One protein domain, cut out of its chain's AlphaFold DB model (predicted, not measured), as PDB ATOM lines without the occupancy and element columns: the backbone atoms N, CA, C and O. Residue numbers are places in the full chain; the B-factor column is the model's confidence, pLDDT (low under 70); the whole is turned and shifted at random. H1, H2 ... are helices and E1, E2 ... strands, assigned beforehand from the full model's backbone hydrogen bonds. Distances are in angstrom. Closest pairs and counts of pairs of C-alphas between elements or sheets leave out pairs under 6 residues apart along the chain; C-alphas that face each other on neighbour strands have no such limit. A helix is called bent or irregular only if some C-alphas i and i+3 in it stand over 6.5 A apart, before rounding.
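This is residues 2 to 54 of the 54 residues of the protein "Manganese ABC transporter, ATP-binding protein SitB" of Melissococcus plutonius (strain ATCC 35311 / CIP 104052 / LMG 20360 / NCIMB 702443) (UniProt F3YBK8). A two-stranded hairpin, E1 and E2, has H3 and the short H2 packed over one face, while its other face is bare. The first stretch, residues 2 to 10, sticks out with most of H1, and the last residues, 44 to 54, run as a tail with no named element past H3, on the side away from the hairpin. The printed part has 53 residues, with three named helices and two named strands in the order H1, E1, E2, H2, H3; the sheet, E1 - E2, is antiparallel and the class is mixed, helices and strands. The whole is compact, with a radius of gyration of the C-alphas of 11.4 A and spans of 25 by 24 by 21 A.

H1 is residues 7 to 12, with C-alpha 7 at (69.043, 24.175, 16.896); it is irregular, with C-alphas 8 and 11 7.9 A apart. E1 is residues 16 to 21, 17.1 A from first to last C-alpha, beginning at C-alpha 16 (71.983, 28.198, 1.785). E2 is residues 23 to 29, 18.4 A long. H2 is residues 30 to 33, 5.2 A long. H3 is residues 36 to 43, 10.2 A long, ending at C-alpha 43 (55.381, 21.686, 7.689).

E1 and E2 form a hairpin, antiparallel at 166 degrees between their directions. N 17 and O 28 are 2.8 A apart and N 23 and O 21 are 2.8 A apart, both within hydrogen-bond range. The closest C-alphas of E1 and H3 are those of Asn 21 and Ala 42, 5.0 A apart. The closest of E2 and H3 are those of Ala 26 and Asn 38, 6.8 A apart. H2 comes closest to E1 at the C-alphas of Leu 17 and Thr 30, 4.8 A apart. H2 and H3 meet only through their link. H1 is apart from E2 and H3, and only just apart from H2, with closest C-alphas at 8.0 A. Every O i to N i+4 pair is within hydrogen-bond range in H3; in H1 it is 0 of 2, beside 1 of 3 O i to N i+3 pairs, and H2 is too short for an O i to N i+4 pair.

The C-alphas farthest apart are those of Gln 22 and Ala 54, at 31.2 A. The printed part has no cut and ends at residue 54, the chain's last. The links H1 to E1, E1 to E2, E2 to H2 and H2 to H3 are tight, and no link is long. The mean pLDDT of the printed part is 71.3; residues 2 to 15 and 45 to 54 are under 70, and H1 has a mean of 53.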
ATOM      1  N   ILE A   2      76.227  15.531   8.363       46.03
ATOM      2  CA  ILE A   2      76.430  15.622   9.814       46.03
ATOM      3  C   ILE A   2      75.082  15.935  10.456       46.03
ATOM      4  O   ILE A   2      74.431  16.903  10.072       46.03
ATOM      5  N   VAL A   3      74.663  15.101  11.404       44.00
ATOM      6  CA  VAL A   3      73.414  15.267  12.153       44.00
ATOM      7  C   VAL A   3      73.732  16.044  13.430       44.00
ATOM      8  O   VAL A   3      74.481  15.558  14.270       44.00
ATOM      9  N   HIS A   4      73.190  17.257  13.563       57.06
ATOM     10  CA  HIS A   4      73.283  18.075  14.776       57.06
ATOM     11  C   HIS A   4      71.874  18.253  15.354       57.06
ATOM     12  O   HIS A   4      71.017  18.849  14.709       57.06
ATOM     13  N   HIS A   5      71.634  17.734  16.560       63.16
ATOM     14  CA  HIS A   5      70.349  17.824  17.273       63.16
ATOM     15  C   HIS A   5      70.179  19.125  18.086       63.16
ATOM     16  O   HIS A   5      69.273  19.215  18.907       63.16
ATOM     17  N   ASP A   6      71.013  20.143  17.848       54.66
ATOM     18  CA  ASP A   6      71.032  21.382  18.633       54.66
ATOM     19  C   ASP A   6      70.798  22.614  17.742       54.66
ATOM     20  O   ASP A   6      71.668  23.071  16.996       54.66
ATOM     21  N   LEU A   7      69.568  23.133  17.789       55.84
ATOM     22  CA  LEU A   7      69.043  24.175  16.896       55.84
ATOM     23  C   LEU A   7      69.440  25.608  17.293       55.84
ATOM     24  O   LEU A   7      69.146  26.546  16.554       55.84
ATOM     25  N   ASN A   8      70.159  25.802  18.403       50.06
ATOM     26  CA  ASN A   8      70.517  27.138  18.904       50.06
ATOM     27  C   ASN A   8      71.643  27.846  18.124       50.06
ATOM     28  O   ASN A   8      71.952  29.003  18.401       50.06
ATOM     29  N   LYS A   9      72.265  27.183  17.139       52.91
ATOM     30  CA  LYS A   9      73.353  27.763  16.322       52.91
ATOM     31  C   LYS A   9      73.113  27.721  14.814       52.91
ATOM     32  O   LYS A   9      73.967  28.160  14.059       52.91
ATOM     33  N   VAL A  10      71.960  27.254  14.341       52.34
ATOM     34  CA  VAL A  10      71.750  26.998  12.901       52.34
ATOM     35  C   VAL A  10      71.727  28.283  12.060       52.34
ATOM     36  O   VAL A  10      72.186  28.263  10.921       52.34
ATOM     37  N   LYS A  11      71.303  29.427  12.618       51.66
ATOM     38  CA  LYS A  11      71.261  30.706  11.879       51.66
ATOM     39  C   LYS A  11      72.627  31.205  11.375       51.66
ATOM     40  O   LYS A  11      72.640  31.939  10.397       51.66
ATOM     41  N   ASN A  12      73.745  30.782  11.975       54.50
ATOM     42  CA  ASN A  12      75.092  31.232  11.583       54.50
ATOM     43  C   ASN A  12      75.911  30.189  10.801       54.50
ATOM     44  O   ASN A  12      77.065  30.457  10.488       54.50
ATOM     45  N   TYR A  13      75.366  29.000  10.520       55.47
ATOM     46  CA  TYR A  13      76.141  27.899   9.918       55.47
ATOM     47  C   TYR A  13      75.794  27.593   8.458       55.47
ATOM     48  O   TYR A  13      76.517  26.830   7.823       55.47
ATOM     49  N   PHE A  14      74.707  28.151   7.920       63.31
ATOM     50  CA  PHE A  14      74.222  27.779   6.593       63.31
ATOM     51  C   PHE A  14      73.949  29.007   5.727       63.31
ATOM     52  O   PHE A  14      72.956  29.710   5.920       63.31
ATOM     53  N   ASP A  15      74.804  29.220   4.726       69.69
ATOM     54  CA  ASP A  15      74.625  30.246   3.690       69.69
ATOM     55  C   ASP A  15      73.421  29.954   2.780       69.69
ATOM     56  O   ASP A  15      72.823  30.865   2.199       69.69
ATOM     57  N   GLN A  16      73.052  28.675   2.656       78.00
ATOM     58  CA  GLN A  16      71.983  28.198   1.785       78.00
ATOM     59  C   GLN A  16      71.032  27.251   2.519       78.00
ATOM     60  O   GLN A  16      71.450  26.392   3.294       78.00
ATOM     61  N   LEU A  17      69.743  27.385   2.213       84.38
ATOM     62  CA  LEU A  17      68.647  26.610   2.768       84.38
ATOM     63  C   LEU A  17      67.852  25.950   1.639       84.38
ATOM     64  O   LEU A  17      67.513  26.589   0.640       84.38
ATOM     65  N   VAL A  18      67.524  24.674   1.833       87.31
ATOM     66  CA  VAL A  18      66.614  23.900   0.984       87.31
ATOM     67  C   VAL A  18      65.410  23.501   1.835       87.31
ATOM     68  O   VAL A  18      65.572  22.920   2.906       87.31
ATOM     69  N   ILE A  19      64.204  23.784   1.351       87.00
ATOM     70  CA  ILE A  19      62.943  23.380   1.969       87.00
ATOM     71  C   ILE A  19      62.250  22.373   1.046       87.00
ATOM     72  O   ILE A  19      62.001  22.657  -0.130       87.00
ATOM     73  N   LEU A  20      61.928  21.200   1.593       86.50
ATOM     74  CA  LEU A  20      61.364  20.052   0.883       86.50
ATOM     75  C   LEU A  20      60.169  19.489   1.662       86.50
ATOM     76  O   LEU A  20      60.255  19.306   2.873       86.50
ATOM     77  N   ASN A  21      59.084  19.175   0.959       84.56
ATOM     78  CA  ASN A  21      57.948  18.413   1.487       84.56
ATOM     79  C   ASN A  21      57.361  17.571   0.355       84.56
ATOM     80  O   ASN A  21      56.473  18.028  -0.359       84.56
ATOM     81  N   GLN A  22      57.926  16.379   0.136       87.50
ATOM     82  CA  GLN A  22      57.657  15.487  -1.011       87.50
ATOM     83  C   GLN A  22      58.045  16.074  -2.387       87.50
ATOM     84  O   GLN A  22      58.391  15.330  -3.298       87.50
ATOM     85  N   TYR A  23      58.075  17.398  -2.515       89.56
ATOM     86  CA  TYR A  23      58.596  18.178  -3.629       89.56
ATOM     87  C   TYR A  23      59.438  19.352  -3.108       89.56
ATOM     88  O   TYR A  23      59.361  19.732  -1.934       89.56
ATOM     89  N   LEU A  24      60.273  19.921  -3.983       89.88
ATOM     90  CA  LEU A  24      61.066  21.111  -3.677       89.88
ATOM     91  C   LEU A  24      60.139  22.317  -3.524       89.88
ATOM     92  O   LEU A  24      59.452  22.694  -4.470       89.88
ATOM     93  N   ILE A  25      60.138  22.925  -2.339       88.25
ATOM     94  CA  ILE A  25      59.336  24.120  -2.058       88.25
ATOM     95  C   ILE A  25      60.152  25.377  -2.327       88.25
ATOM     96  O   ILE A  25      59.647  26.314  -2.941       88.25
ATOM     97  N   ALA A  26      61.394  25.418  -1.840       88.12
ATOM     98  CA  ALA A  26      62.243  26.595  -1.952       88.12
ATOM     99  C   ALA A  26      63.726  26.232  -1.765       88.12
ATOM    100  O   ALA A  26      64.060  25.360  -0.964       88.12
ATOM    101  N   PHE A  27      64.611  26.909  -2.496       88.94
ATOM    102  CA  PHE A  27      66.063  26.755  -2.403       88.94
ATOM    103  C   PHE A  27      66.753  28.098  -2.644       88.94
ATOM    104  O   PHE A  27      66.347  28.844  -3.535       88.94
ATOM    105  N   GLY A  28      67.791  28.407  -1.869       87.06
ATOM    106  CA  GLY A  28      68.517  29.670  -1.981       87.06
ATOM    107  C   GLY A  28      69.114  30.117  -0.653       87.06
ATOM    108  O   GLY A  28      69.339  29.298   0.231       87.06
ATOM    109  N   LYS A  29      69.374  31.419  -0.500       87.50
ATOM    110  CA  LYS A  29      69.957  31.965   0.734       87.50
ATOM    111  C   LYS A  29      69.011  31.794   1.912       87.50
ATOM    112  O   LYS A  29      67.819  32.082   1.781       87.50
ATOM    113  N   THR A  30      69.547  31.419   3.068       82.38
ATOM    114  CA  THR A  30      68.755  31.195   4.286       82.38
ATOM    115  C   THR A  30      67.856  32.385   4.613       82.38
ATOM    116  O   THR A  30      66.664  32.195   4.807       82.38
ATOM    117  N   GLU A  31      68.364  33.613   4.536       81.44
ATOM    118  CA  GLU A  31      67.592  34.844   4.789       81.44
ATOM    119  C   GLU A  31      66.370  35.004   3.869       81.44
ATOM    120  O   GLU A  31      65.325  35.491   4.286       81.44
ATOM    121  N   THR A  32      66.481  34.559   2.614       82.50
ATOM    122  CA  THR A  32      65.406  34.674   1.613       82.50
ATOM    123  C   THR A  32      64.424  33.507   1.646       82.50
ATOM    124  O   THR A  32      63.260  33.651   1.272       82.50
ATOM    125  N   ILE A  33      64.888  32.332   2.071       87.81
ATOM    126  CA  ILE A  33      64.120  31.086   2.006       87.81
ATOM    127  C   ILE A  33      63.461  30.765   3.345       87.81
ATOM    128  O   ILE A  33      62.365  30.202   3.354       87.81
ATOM    129  N   PHE A  34      64.074  31.166   4.461       82.06
ATOM    130  CA  PHE A  34      63.581  30.978   5.824       82.06
ATOM    131  C   PHE A  34      62.459  31.974   6.149       82.06
ATOM    132  O   PHE A  34      62.572  32.842   7.011       82.06
ATOM    133  N   THR A  35      61.355  31.858   5.420       84.00
ATOM    134  CA  THR A  35      60.154  32.670   5.610       84.00
ATOM    135  C   THR A  35      59.029  31.810   6.166       84.00
ATOM    136  O   THR A  35      58.925  30.618   5.853       84.00
ATOM    137  N   GLN A  36      58.131  32.419   6.945       82.25
ATOM    138  CA  GLN A  36      56.938  31.724   7.440       82.25
ATOM    139  C   GLN A  36      56.120  31.096   6.306       82.25
ATOM    140  O   GLN A  36      55.606  29.997   6.470       82.25
ATOM    141  N   ALA A  37      56.023  31.748   5.144       84.12
ATOM    142  CA  ALA A  37      55.276  31.219   4.006       84.12
ATOM    143  C   ALA A  37      55.869  29.900   3.480       84.12
ATOM    144  O   ALA A  37      55.129  28.941   3.252       84.12
ATOM    145  N   ASN A  38      57.194  29.823   3.322       86.06
ATOM    146  CA  ASN A  38      57.855  28.604   2.853       86.06
ATOM    147  C   ASN A  38      57.812  27.494   3.910       86.06
ATOM    148  O   ASN A  38      57.617  26.326   3.577       86.06
ATOM    149  N   LEU A  39      57.935  27.861   5.186       83.88
ATOM    150  CA  LEU A  39      57.893  26.912   6.297       83.88
ATOM    151  C   LEU A  39      56.481  26.344   6.504       83.88
ATOM    152  O   LEU A  39      56.341  25.136   6.667       83.88
ATOM    153  N   LYS A  40      55.429  27.163   6.367       84.44
ATOM    154  CA  LYS A  40      54.034  26.691   6.374       84.44
ATOM    155  C   LYS A  40      53.740  25.723   5.229       84.44
ATOM    156  O   LYS A  40      53.073  24.717   5.442       84.44
ATOM    157  N   LYS A  41      54.262  25.978   4.024       83.44
ATOM    158  CA  LYS A  41      54.117  25.042   2.889       83.44
ATOM    159  C   LYS A  41      54.783  23.689   3.157       83.44
ATOM    160  O   LYS A  41      54.311  22.663   2.672       83.44
ATOM    161  N   ALA A  42      55.878  23.685   3.913       84.62
ATOM    162  CA  ALA A  42      56.644  22.474   4.174       84.62
ATOM    163  C   ALA A  42      56.124  21.654   5.350       84.62
ATOM    164  O   ALA A  42      56.097  20.431   5.274       84.62
ATOM    165  N   TYR A  43      55.696  22.324   6.415       79.19
ATOM    166  CA  TYR A  43      55.381  21.686   7.689       79.19
ATOM    167  C   TYR A  43      53.918  21.867   8.133       79.19
ATOM    168  O   TYR A  43      53.523  21.326   9.163       79.19
ATOM    169  N   GLY A  44      53.101  22.611   7.380       74.81
ATOM    170  CA  GLY A  44      51.713  22.918   7.735       74.81
ATOM    171  C   GLY A  44      51.572  24.060   8.749       74.81
ATOM    172  O   GLY A  44      52.520  24.789   9.042       74.81
ATOM    173  N   GLU A  45      50.362  24.246   9.287       68.56
ATOM    174  CA  GLU A  45      50.030  25.363  10.192       68.56
ATOM    175  C   GLU A  45      50.630  25.245  11.604       68.56
ATOM    176  O   GLU A  45      50.595  26.202  12.371       68.56
ATOM    177  N   THR A  46      51.213  24.098  11.957       60.03
ATOM    178  CA  THR A  46      51.696  23.802  13.318       60.03
ATOM    179  C   THR A  46      53.121  24.302  13.591       60.03
ATOM    180  O   THR A  46      53.658  24.089  14.676       60.03
ATOM    181  N   VAL A  47      53.766  24.983  12.639       64.31
ATOM    182  CA  VAL A  47      55.132  25.484  12.841       64.31
ATOM    183  C   VAL A  47      55.150  26.825  13.574       64.31
ATOM    184  O   VAL A  47      54.824  27.873  13.019       64.31
ATOM    185  N   PHE A  48      55.609  26.778  14.827       56.56
ATOM    186  CA  PHE A  48      55.986  27.938  15.631       56.56
ATOM    187  C   PHE A  48      57.483  28.222  15.444       56.56
ATOM    188  O   PHE A  48      58.332  27.462  15.909       56.56
ATOM    189  N   ILE A  49      57.827  29.317  14.761       61.16
ATOM    190  CA  ILE A  49      59.222  29.765  14.609       61.16
ATOM    191  C   ILE A  49      59.447  30.921  15.582       61.16
ATOM    192  O   ILE A  49      59.228  32.082  15.245       61.16
ATOM    193  N   GLY A  50      59.883  30.602  16.802       50.81
ATOM    194  CA  GLY A  50      60.175  31.567  17.875       50.81
ATOM    195  C   GLY A  50      61.451  32.392  17.667       50.81
ATOM    196  O   GLY A  50      62.208  32.586  18.609       50.81
ATOM    197  N   GLY A  51      61.738  32.830  16.440       50.81
ATOM    198  CA  GLY A  51      63.001  33.500  16.117       50.81
ATOM    199  C   GLY A  51      62.927  34.533  14.999       50.81
ATOM    200  O   GLY A  51      63.963  34.819  14.406       50.81
ATOM    201  N   MET A  52      61.745  35.056  14.664       54.69
ATOM    202  CA  MET A  52      61.576  36.082  13.621       54.69
ATOM    203  C   MET A  52      61.258  37.470  14.204       54.69
ATOM    204  O   MET A  52      60.488  38.219  13.622       54.69
ATOM    205  N   GLU A  53      61.861  37.791  15.350       44.47
ATOM    206  CA  GLU A  53      61.930  39.145  15.906       44.47
ATOM    207  C   GLU A  53      63.409  39.560  15.916       44.47
ATOM    208  O   GLU A  53      64.184  39.075  16.743       44.47
ATOM    209  N   ALA A  54      63.800  40.360  14.922       38.09
ATOM    210  CA  ALA A  54      64.911  41.316  14.927       38.09
ATOM    211  C   ALA A  54      64.842  42.131  13.630       38.09
ATOM    212  O   ALA A  54      64.854  41.494  12.550       38.09
TER     213      ALA A  54